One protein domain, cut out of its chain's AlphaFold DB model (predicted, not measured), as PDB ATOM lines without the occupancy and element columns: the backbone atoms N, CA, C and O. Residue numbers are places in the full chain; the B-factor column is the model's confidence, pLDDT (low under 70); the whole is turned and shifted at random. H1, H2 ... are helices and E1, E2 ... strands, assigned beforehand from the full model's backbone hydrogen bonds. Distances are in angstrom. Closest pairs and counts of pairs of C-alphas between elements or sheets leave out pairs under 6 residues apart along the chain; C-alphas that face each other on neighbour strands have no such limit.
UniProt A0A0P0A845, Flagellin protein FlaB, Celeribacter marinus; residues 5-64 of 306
ATOM      1  N   GLN A   5       3.350 -11.265  23.844       82.38
ATOM      2  CA  GLN A   5       4.494 -12.123  24.122       82.38
ATOM      3  C   GLN A   5       4.412 -12.625  25.564       82.38
ATOM      4  O   GLN A   5       4.271 -11.833  26.497       82.38
ATOM      5  N   MET A   6       4.530 -13.937  25.735       82.31
ATOM      6  CA  MET A   6       4.648 -14.585  27.036       82.31
ATOM      7  C   MET A   6       6.005 -15.270  27.133       82.31
ATOM      8  O   MET A   6       6.454 -15.922  26.190       82.31
ATOM      9  N   SER A   7       6.664 -15.089  28.273       83.81
ATOM     10  CA  SER A   7       7.983 -15.648  28.558       83.81
ATOM     11  C   SER A   7       8.063 -16.060  30.023       83.81
ATOM     12  O   SER A   7       7.515 -15.369  30.887       83.81
ATOM     13  N   PHE A   8       8.714 -17.185  30.293       81.75
ATOM     14  CA  PHE A   8       8.966 -17.693  31.638       81.75
ATOM     15  C   PHE A   8      10.220 -18.568  31.641       81.75
ATOM     16  O   PHE A   8      10.564 -19.179  30.631       81.75
ATOM     17  N   ASP A   9      10.885 -18.643  32.791       80.62
ATOM     18  CA  ASP A   9      12.033 -19.526  32.971       80.62
ATOM     19  C   ASP A   9      11.570 -20.899  33.456       80.62
ATOM     20  O   ASP A   9      10.808 -21.021  34.422       80.62
ATOM     21  N   LEU A  10      12.054 -21.939  32.787       72.69
ATOM     22  CA  LEU A  10      11.778 -23.330  33.104       72.69
ATOM     23  C   LEU A  10      13.109 -24.083  33.142       72.69
ATOM     24  O   LEU A  10      13.807 -24.183  32.141       72.69
ATOM     25  N   PHE A  11      13.478 -24.581  34.325       66.75
ATOM     26  CA  PHE A  11      14.752 -25.281  34.559       66.75
ATOM     27  C   PHE A  11      16.007 -24.509  34.106       66.75
ATOM     28  O   PHE A  11      17.001 -25.110  33.714       66.75
ATOM     29  N   GLY A  12      15.981 -23.177  34.211       69.12
ATOM     30  CA  GLY A  12      17.119 -22.316  33.868       69.12
ATOM     31  C   GLY A  12      17.199 -21.916  32.394       69.12
ATOM     32  O   GLY A  12      18.071 -21.126  32.049       69.12
ATOM     33  N   GLU A  13      16.274 -22.395  31.561       74.06
ATOM     34  CA  GLU A  13      16.112 -21.972  30.171       74.06
ATOM     35  C   GLU A  13      14.863 -21.098  30.025       74.06
ATOM     36  O   GLU A  13      13.813 -21.374  30.614       74.06
ATOM     37  N   THR A  14      14.960 -20.039  29.225       81.38
ATOM     38  CA  THR A  14      13.829 -19.144  28.969       81.38
ATOM     39  C   THR A  14      12.966 -19.701  27.840       81.38
ATOM     40  O   THR A  14      13.397 -19.786  26.689       81.38
ATOM     41  N   VAL A  15      11.711 -20.023  28.145       82.88
ATOM     42  CA  VAL A  15      10.704 -20.438  27.163       82.88
ATOM     43  C   VAL A  15       9.844 -19.233  26.802       82.88
ATOM     44  O   VAL A  15       9.292 -18.572  27.681       82.88
ATOM     45  N   SER A  16       9.693 -18.952  25.505       84.56
ATOM     46  CA  SER A  16       8.887 -17.819  25.038       84.56
ATOM     47  C   SER A  16       8.061 -18.145  23.798       84.56
ATOM     48  O   SER A  16       8.469 -18.942  22.954       84.56
ATOM     49  N   PHE A  17       6.892 -17.514  23.690       83.25
ATOM     50  CA  PHE A  17       6.044 -17.553  22.501       83.25
ATOM     51  C   PHE A  17       5.180 -16.290  22.407       83.25
ATOM     52  O   PHE A  17       4.970 -15.580  23.393       83.25
ATOM     53  N   THR A  18       4.686 -16.007  21.205       83.19
ATOM     54  CA  THR A  18       3.857 -14.833  20.920       83.19
ATOM     55  C   THR A  18       2.566 -15.292  20.270       83.19
ATOM     56  O   THR A  18       2.616 -15.960  19.243       83.19
ATOM     57  N   THR A  19       1.428 -14.896  20.835       80.19
ATOM     58  CA  THR A  19       0.117 -15.165  20.235       80.19
ATOM     59  C   THR A  19      -0.132 -14.198  19.075       80.19
ATOM     60  O   THR A  19       0.130 -12.999  19.195       80.19
ATOM     61  N   SER A  20      -0.654 -14.670  17.946       78.56
ATOM     62  CA  SER A  20      -1.032 -13.823  16.806       78.56
ATOM     63  C   SER A  20      -2.233 -14.397  16.055       78.56
ATOM     64  O   SER A  20      -2.509 -15.582  16.147       78.56
ATOM     65  N   GLU A  21      -2.929 -13.573  15.270       72.94
ATOM     66  CA  GLU A  21      -4.097 -14.037  14.498       72.94
ATOM     67  C   GLU A  21      -3.717 -14.989  13.338       72.94
ATOM     68  O   GLU A  21      -4.598 -15.608  12.747       72.94
ATOM     69  N   ASP A  22      -2.420 -15.118  13.016       73.06
ATOM     70  CA  ASP A  22      -1.884 -15.900  11.886       73.06
ATOM     71  C   ASP A  22      -0.849 -16.957  12.332       73.06
ATOM     72  O   ASP A  22      -0.002 -17.401  11.560       73.06
ATOM     73  N   ASP A  23      -0.876 -17.365  13.606       66.44
ATOM     74  CA  ASP A  23       0.069 -18.354  14.152       66.44
ATOM     75  C   ASP A  23      -0.362 -19.819  13.935       66.44
ATOM     76  O   ASP A  23       0.359 -20.743  14.314       66.44
ATOM     77  N   GLY A  24      -1.519 -20.050  13.307       72.88
ATOM     78  CA  GLY A  24      -2.072 -21.386  13.068       72.88
ATOM     79  C   GLY A  24      -2.772 -22.013  14.280       72.88
ATOM     80  O   GLY A  24      -3.220 -23.160  14.196       72.88
ATOM     81  N   TYR A  25      -2.918 -21.279  15.385       76.75
ATOM     82  CA  TYR A  25      -3.648 -21.708  16.574       76.75
ATOM     83  C   TYR A  25      -4.913 -20.866  16.764       76.75
ATOM     84  O   TYR A  25      -5.026 -19.729  16.320       76.75
ATOM     85  N   SER A  26      -5.922 -21.428  17.431       69.75
ATOM     86  CA  SER A  26      -7.141 -20.670  17.727       69.75
ATOM     87  C   SER A  26      -6.881 -19.610  18.799       69.75
ATOM     88  O   SER A  26      -6.285 -19.926  19.825       69.75
ATOM     89  N   ASP A  27      -7.451 -18.413  18.643       71.75
ATOM     90  CA  ASP A  27      -7.432 -17.294  19.609       71.75
ATOM     91  C   ASP A  27      -8.257 -17.555  20.894       71.75
ATOM     92  O   ASP A  27      -9.052 -16.743  21.372       71.75
ATOM     93  N   THR A  28      -8.085 -18.736  21.479       76.00
ATOM     94  CA  THR A  28      -8.768 -19.223  22.678       76.00
ATOM     95  C   THR A  28      -7.737 -19.642  23.715       76.00
ATOM     96  O   THR A  28      -6.599 -19.959  23.374       76.00
ATOM     97  N   LEU A  29      -8.133 -19.733  24.986       75.25
ATOM     98  CA  LEU A  29      -7.261 -20.260  26.045       75.25
ATOM     99  C   LEU A  29      -6.704 -21.660  25.714       75.25
ATOM    100  O   LEU A  29      -5.566 -21.964  26.055       75.25
ATOM    101  N   ALA A  30      -7.478 -22.490  25.008       72.25
ATOM    102  CA  ALA A  30      -7.033 -23.800  24.543       72.25
ATOM    103  C   ALA A  30      -5.937 -23.706  23.467       72.25
ATOM    104  O   ALA A  30      -4.995 -24.495  23.481       72.25
ATOM    105  N   GLY A  31      -6.034 -22.739  22.550       72.88
ATOM    106  CA  GLY A  31      -4.991 -22.490  21.552       72.88
ATOM    107  C   GLY A  31      -3.718 -21.920  22.172       72.88
ATOM    108  O   GLY A  31      -2.630 -22.367  21.825       72.88
ATOM    109  N   VAL A  32      -3.848 -21.047  23.174       78.75
ATOM    110  CA  VAL A  32      -2.713 -20.543  23.963       78.75
ATOM    111  C   VAL A  32      -1.998 -21.672  24.715       78.75
ATOM    112  O   VAL A  32      -0.772 -21.732  24.712       78.75
ATOM    113  N   ALA A  33      -2.742 -22.607  25.314       75.75
ATOM    114  CA  ALA A  33      -2.162 -23.779  25.972       75.75
ATOM    115  C   ALA A  33      -1.408 -24.688  24.982       75.75
ATOM    116  O   ALA A  33      -0.316 -25.165  25.285       75.75
ATOM    117  N   ASN A  34      -1.940 -24.889  23.772       73.44
ATOM    118  CA  ASN A  34      -1.233 -25.631  22.724       73.44
ATOM    119  C   ASN A  34       0.070 -24.934  22.300       73.44
ATOM    120  O   ASN A  34       1.101 -25.596  22.195       73.44
ATOM    121  N   GLN A  35       0.045 -23.612  22.109       78.94
ATOM    122  CA  GLN A  35       1.248 -22.837  21.784       78.94
ATOM    123  C   GLN A  35       2.314 -22.936  22.878       78.94
ATOM    124  O   GLN A  35       3.485 -23.147  22.577       78.94
ATOM    125  N   LEU A  36       1.904 -22.848  24.145       82.06
ATOM    126  CA  LEU A  36       2.791 -23.006  25.295       82.06
ATOM    127  C   LEU A  36       3.446 -24.397  25.325       82.06
ATOM    128  O   LEU A  36       4.655 -24.497  25.522       82.06
ATOM    129  N   ALA A  37       2.681 -25.466  25.091       76.25
ATOM    130  CA  ALA A  37       3.219 -26.825  25.040       76.25
ATOM    131  C   ALA A  37       4.261 -26.988  23.917       76.25
ATOM    132  O   ALA A  37       5.339 -27.540  24.136       76.25
ATOM    133  N   VAL A  38       3.978 -26.446  22.728       77.31
ATOM    134  CA  VAL A  38       4.921 -26.456  21.599       77.31
ATOM    135  C   VAL A  38       6.170 -25.628  21.904       77.31
ATOM    136  O   VAL A  38       7.269 -26.072  21.589       77.31
ATOM    137  N   ALA A  39       6.033 -24.468  22.547       80.75
ATOM    138  CA  ALA A  39       7.165 -23.623  22.920       80.75
ATOM    139  C   ALA A  39       8.117 -24.325  23.899       80.75
ATOM    140  O   ALA A  39       9.330 -24.256  23.718       80.75
ATOM    141  N   ILE A  40       7.579 -25.050  24.886       78.44
ATOM    142  CA  ILE A  40       8.377 -25.853  25.827       78.44
ATOM    143  C   ILE A  40       9.113 -26.979  25.087       78.44
ATOM    144  O   ILE A  40      10.312 -27.153  25.284       78.44
ATOM    145  N   ASN A  41       8.426 -27.696  24.193       73.81
ATOM    146  CA  ASN A  41       9.040 -28.779  23.416       73.81
ATOM    147  C   ASN A  41      10.112 -28.255  22.435       73.81
ATOM    148  O   ASN A  41      11.154 -28.883  22.259       73.81
ATOM    149  N   ASN A  42       9.897 -27.081  21.832       76.62
ATOM    150  CA  ASN A  42      10.853 -26.443  20.920       76.62
ATOM    151  C   ASN A  42      12.036 -25.778  21.632       76.62
ATOM    152  O   ASN A  42      13.066 -25.561  20.995       76.62
ATOM    153  N   ALA A  43      11.919 -25.468  22.927       73.94
ATOM    154  CA  ALA A  43      13.034 -24.959  23.723       73.94
ATOM    155  C   ALA A  43      14.164 -25.997  23.888       73.94
ATOM    156  O   ALA A  43      15.245 -25.653  24.353       73.94
ATOM    157  N   GLY A  44      13.944 -27.256  23.478       61.50
ATOM    158  CA  GLY A  44      14.992 -28.274  23.405       61.50
ATOM    159  C   GLY A  44      15.499 -28.731  24.771       61.50
ATOM    160  O   GLY A  44      16.595 -29.285  24.864       61.50
ATOM    161  N   ILE A  45      14.716 -28.501  25.829       65.50
ATOM    162  CA  ILE A  45      15.066 -28.919  27.182       65.50
ATOM    163  C   ILE A  45      15.020 -30.449  27.225       65.50
ATOM    164  O   ILE A  45      13.970 -31.066  27.040       65.50
ATOM    165  N   SER A  46      16.188 -31.067  27.406       54.34
ATOM    166  CA  SER A  46      16.330 -32.521  27.354       54.34
ATOM    167  C   SER A  46      15.530 -33.193  28.470       54.34
ATOM    168  O   SER A  46      15.576 -32.759  29.620       54.34
ATOM    169  N   GLY A  47      14.809 -34.262  28.122       53.00
ATOM    170  CA  GLY A  47      14.017 -35.025  29.082       53.00
ATOM    171  C   GLY A  47      12.766 -34.294  29.562       53.00
ATOM    172  O   GLY A  47      12.347 -34.525  30.686       53.00
ATOM    173  N   ILE A  48      12.174 -33.400  28.763       61.19
ATOM    174  CA  ILE A  48      10.889 -32.760  29.071       61.19
ATOM    175  C   ILE A  48       9.956 -32.861  27.866       61.19
ATOM    176  O   ILE A  48      10.331 -32.507  26.752       61.19
ATOM    177  N   SER A  49       8.722 -33.299  28.105       62.31
ATOM    178  CA  SER A  49       7.615 -33.252  27.155       62.31
ATOM    179  C   SER A  49       6.444 -32.466  27.750       62.31
ATOM    180  O   SER A  49       6.030 -32.674  28.890       62.31
ATOM    181  N   ALA A  50       5.895 -31.520  26.992       66.31
ATOM    182  CA  ALA A  50       4.714 -30.755  27.371       66.31
ATOM    183  C   ALA A  50       3.531 -31.110  26.467       66.31
ATOM    184  O   ALA A  50       3.660 -31.151  25.239       66.31
ATOM    185  N   ALA A  51       2.363 -31.329  27.072       68.81
ATOM    186  CA  ALA A  51       1.122 -31.626  26.366       68.81
ATOM    187  C   ALA A  51      -0.053 -30.841  26.960       68.81
ATOM    188  O   ALA A  51      -0.144 -30.622  28.169       68.81
ATOM    189  N   LYS A  52      -0.980 -30.426  26.096       65.62
ATOM    190  CA  LYS A  52      -2.243 -29.806  26.506       65.62
ATOM    191  C   LYS A  52      -3.206 -30.880  27.010       65.62
ATOM    192  O   LYS A  52      -3.397 -31.897  26.347       65.62
ATOM    193  N   ASP A  53      -3.857 -30.632  28.144       63.03
ATOM    194  CA  ASP A  53      -4.919 -31.512  28.632       63.03
ATOM    195  C   ASP A  53      -6.131 -31.441  27.686       63.03
ATOM    196  O   ASP A  53      -6.639 -30.364  27.356       63.03
ATOM    197  N   ALA A  54      -6.623 -32.588  27.222       58.56
ATOM    198  CA  ALA A  54      -7.779 -32.653  26.335       58.56
ATOM    199  C   ALA A  54      -9.021 -31.954  26.928       58.56
ATOM    200  O   ALA A  54      -9.761 -31.315  26.174       58.56
ATOM    201  N   SER A  55      -9.196 -31.989  28.253       57.62
ATOM    202  CA  SER A  55     -10.403 -31.525  28.957       57.62
ATOM    203  C   SER A  55     -10.241 -30.196  29.703       57.62
ATOM    204  O   SER A  55     -11.232 -29.642  30.176       57.62
ATOM    205  N   ALA A  56      -9.022 -29.656  29.789       60.75
ATOM    206  CA  ALA A  56      -8.734 -28.415  30.504       60.75
ATOM    207  C   ALA A  56      -7.895 -27.438  29.663       60.75
ATOM    208  O   ALA A  56      -7.165 -27.817  28.749       60.75
ATOM    209  N   ASN A  57      -7.985 -26.143  29.979       66.38
ATOM    210  CA  ASN A  57      -7.137 -25.102  29.382       66.38
ATOM    211  C   ASN A  57      -5.774 -25.025  30.095       66.38
ATOM    212  O   ASN A  57      -5.303 -23.940  30.433       66.38
ATOM    213  N   THR A  58      -5.179 -26.182  30.383       63.69
ATOM    214  CA  THR A  58      -3.936 -26.337  31.149       63.69
ATOM    215  C   THR A  58      -2.904 -27.119  30.340       63.69
ATOM    216  O   THR A  58      -3.256 -27.959  29.507       63.69
ATOM    217  N   VAL A  59      -1.623 -26.843  30.592       65.88
ATOM    218  CA  VAL A  59      -0.485 -27.571  30.014       65.88
ATOM    219  C   VAL A  59       0.155 -28.411  31.105       65.88
ATOM    220  O   VAL A  59       0.522 -27.884  32.154       65.88
ATOM    221  N   THR A  60       0.293 -29.705  30.846       61.03
ATOM    222  CA  THR A  60       1.020 -30.632  31.711       61.03
ATOM    223  C   THR A  60       2.441 -30.763  31.182       61.03
ATOM    224  O   THR A  60       2.640 -31.090  30.014       61.03
ATOM    225  N   ILE A  61       3.420 -30.496  32.044       67.62
ATOM    226  CA  ILE A  61       4.847 -30.652  31.758       67.62
ATOM    227  C   ILE A  61       5.306 -31.943  32.435       67.62
ATOM    228  O   ILE A  61       5.187 -32.079  33.653       67.62
ATOM    229  N   THR A  62       5.811 -32.884  31.647       56.97
ATOM    230  CA  THR A  62       6.335 -34.175  32.100       56.97
ATOM    231  C   THR A  62       7.839 -34.184  31.892       56.97
ATOM    232  O   THR A  62       8.300 -33.838  30.812       56.97
ATOM    233  N   ALA A  63       8.610 -34.566  32.907       52.72
ATOM    234  CA  ALA A  63      10.031 -34.839  32.735       52.72
ATOM    235  C   ALA A  63      10.229 -36.336  32.439       52.72
ATOM    236  O   ALA A  63       9.859 -37.179  33.259       52.72
ATOM    237  N   ASP A  64      10.782 -36.657  31.273       45.66
ATOM    238  CA  ASP A  64      11.175 -38.004  30.872       45.66
ATOM    239  C   ASP A  64      12.461 -38.392  31.601       45.66
ATOM    240  O   ASP A  64      13.520 -37.788  31.421       45.66
TER     241      ASP A  64
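Overview. This is residues 5 to 64 of the 306 residues of the protein "Flagellin protein FlaB" of Celeribacter marinus (UniProt A0A0P0A845). One helix, H1, runs through the middle of the domain between two separate strand hairpins, E1 with E2 and E3 with E4, which stand on two sides of it and do not join into one sheet. H1 packs more closely on E3 and E4, which run nearly lengthwise with it, than on the first hairpin, which it meets mainly through E2, slantwise. The printed part has 60 residues, with four named strands and one named helix in the order E1, E2, H1, E3, E4; each of the two sheets has two antiparallel strands, and the class is mixed, helices and strands. The whole is compact, with a radius of gyration of the C-alphas of 11.3 A and spans of 30 by 25 by 15 A.

Along the chain. E1 is residues 5 to 10, 16.1 A from first to last C-alpha, and begins with C-alpha 5 at (4.494, -12.123, 24.122). E2 is residues 13 to 18, 16.9 A long. H1 is residues 29 to 42, 19.8 A long, from C-alpha 29 at (-7.261, -20.260, 26.045) to C-alpha 42 at (10.853, -26.443, 20.920). E3, residues 48 to 52, measures 13.7 A. E4, residues 59 to 63, measures 13.1 A and ends with C-alpha 63 at (10.031, -34.839, 32.735).

Arrangement. E1 and E2 form a hairpin, antiparallel at 161 degrees, with N 6 and O 17 2.9 A apart and N 15 and O 8 2.9 A apart, both within hydrogen-bond range. E2 and H1 touch, their closest C-alphas being those of Val 15 and Ile 40, 6.0 A apart. E1 and H1 are near each other, with 5 pairs of C-alphas within 10 A. In H1 every O i to N i+4 pair is within hydrogen-bond range. H1 and E3 touch, with 14 pairs of C-alphas within 8 A; the closest are those of Ala 37 and Ala 50, 4.8 A apart. H1 and E4 touch, their closest C-alphas being those of Ala 33 and Val 59, 5.8 A apart. E3 and E4 form a hairpin, antiparallel at 159 degrees, with N 49 and O 62 within hydrogen-bond range at 2.8 A. E1 and E2 are each apart from E3 and from E4.

Size, cuts and confidence. The two C-alphas farthest apart in the domain are those of Glu 21 and Asp 64, at 32.8 A. The printed part has no cut. The links E1 to E2 and H1 to E3 are tight, those from E2 to H1 and from E3 to E4 are short, and no link is long. The mean pLDDT of the printed part is 71.2; the residues under 70 are 11 to 12, 23, 26 and 44 to 64, and the last stretch holds E3 and E4.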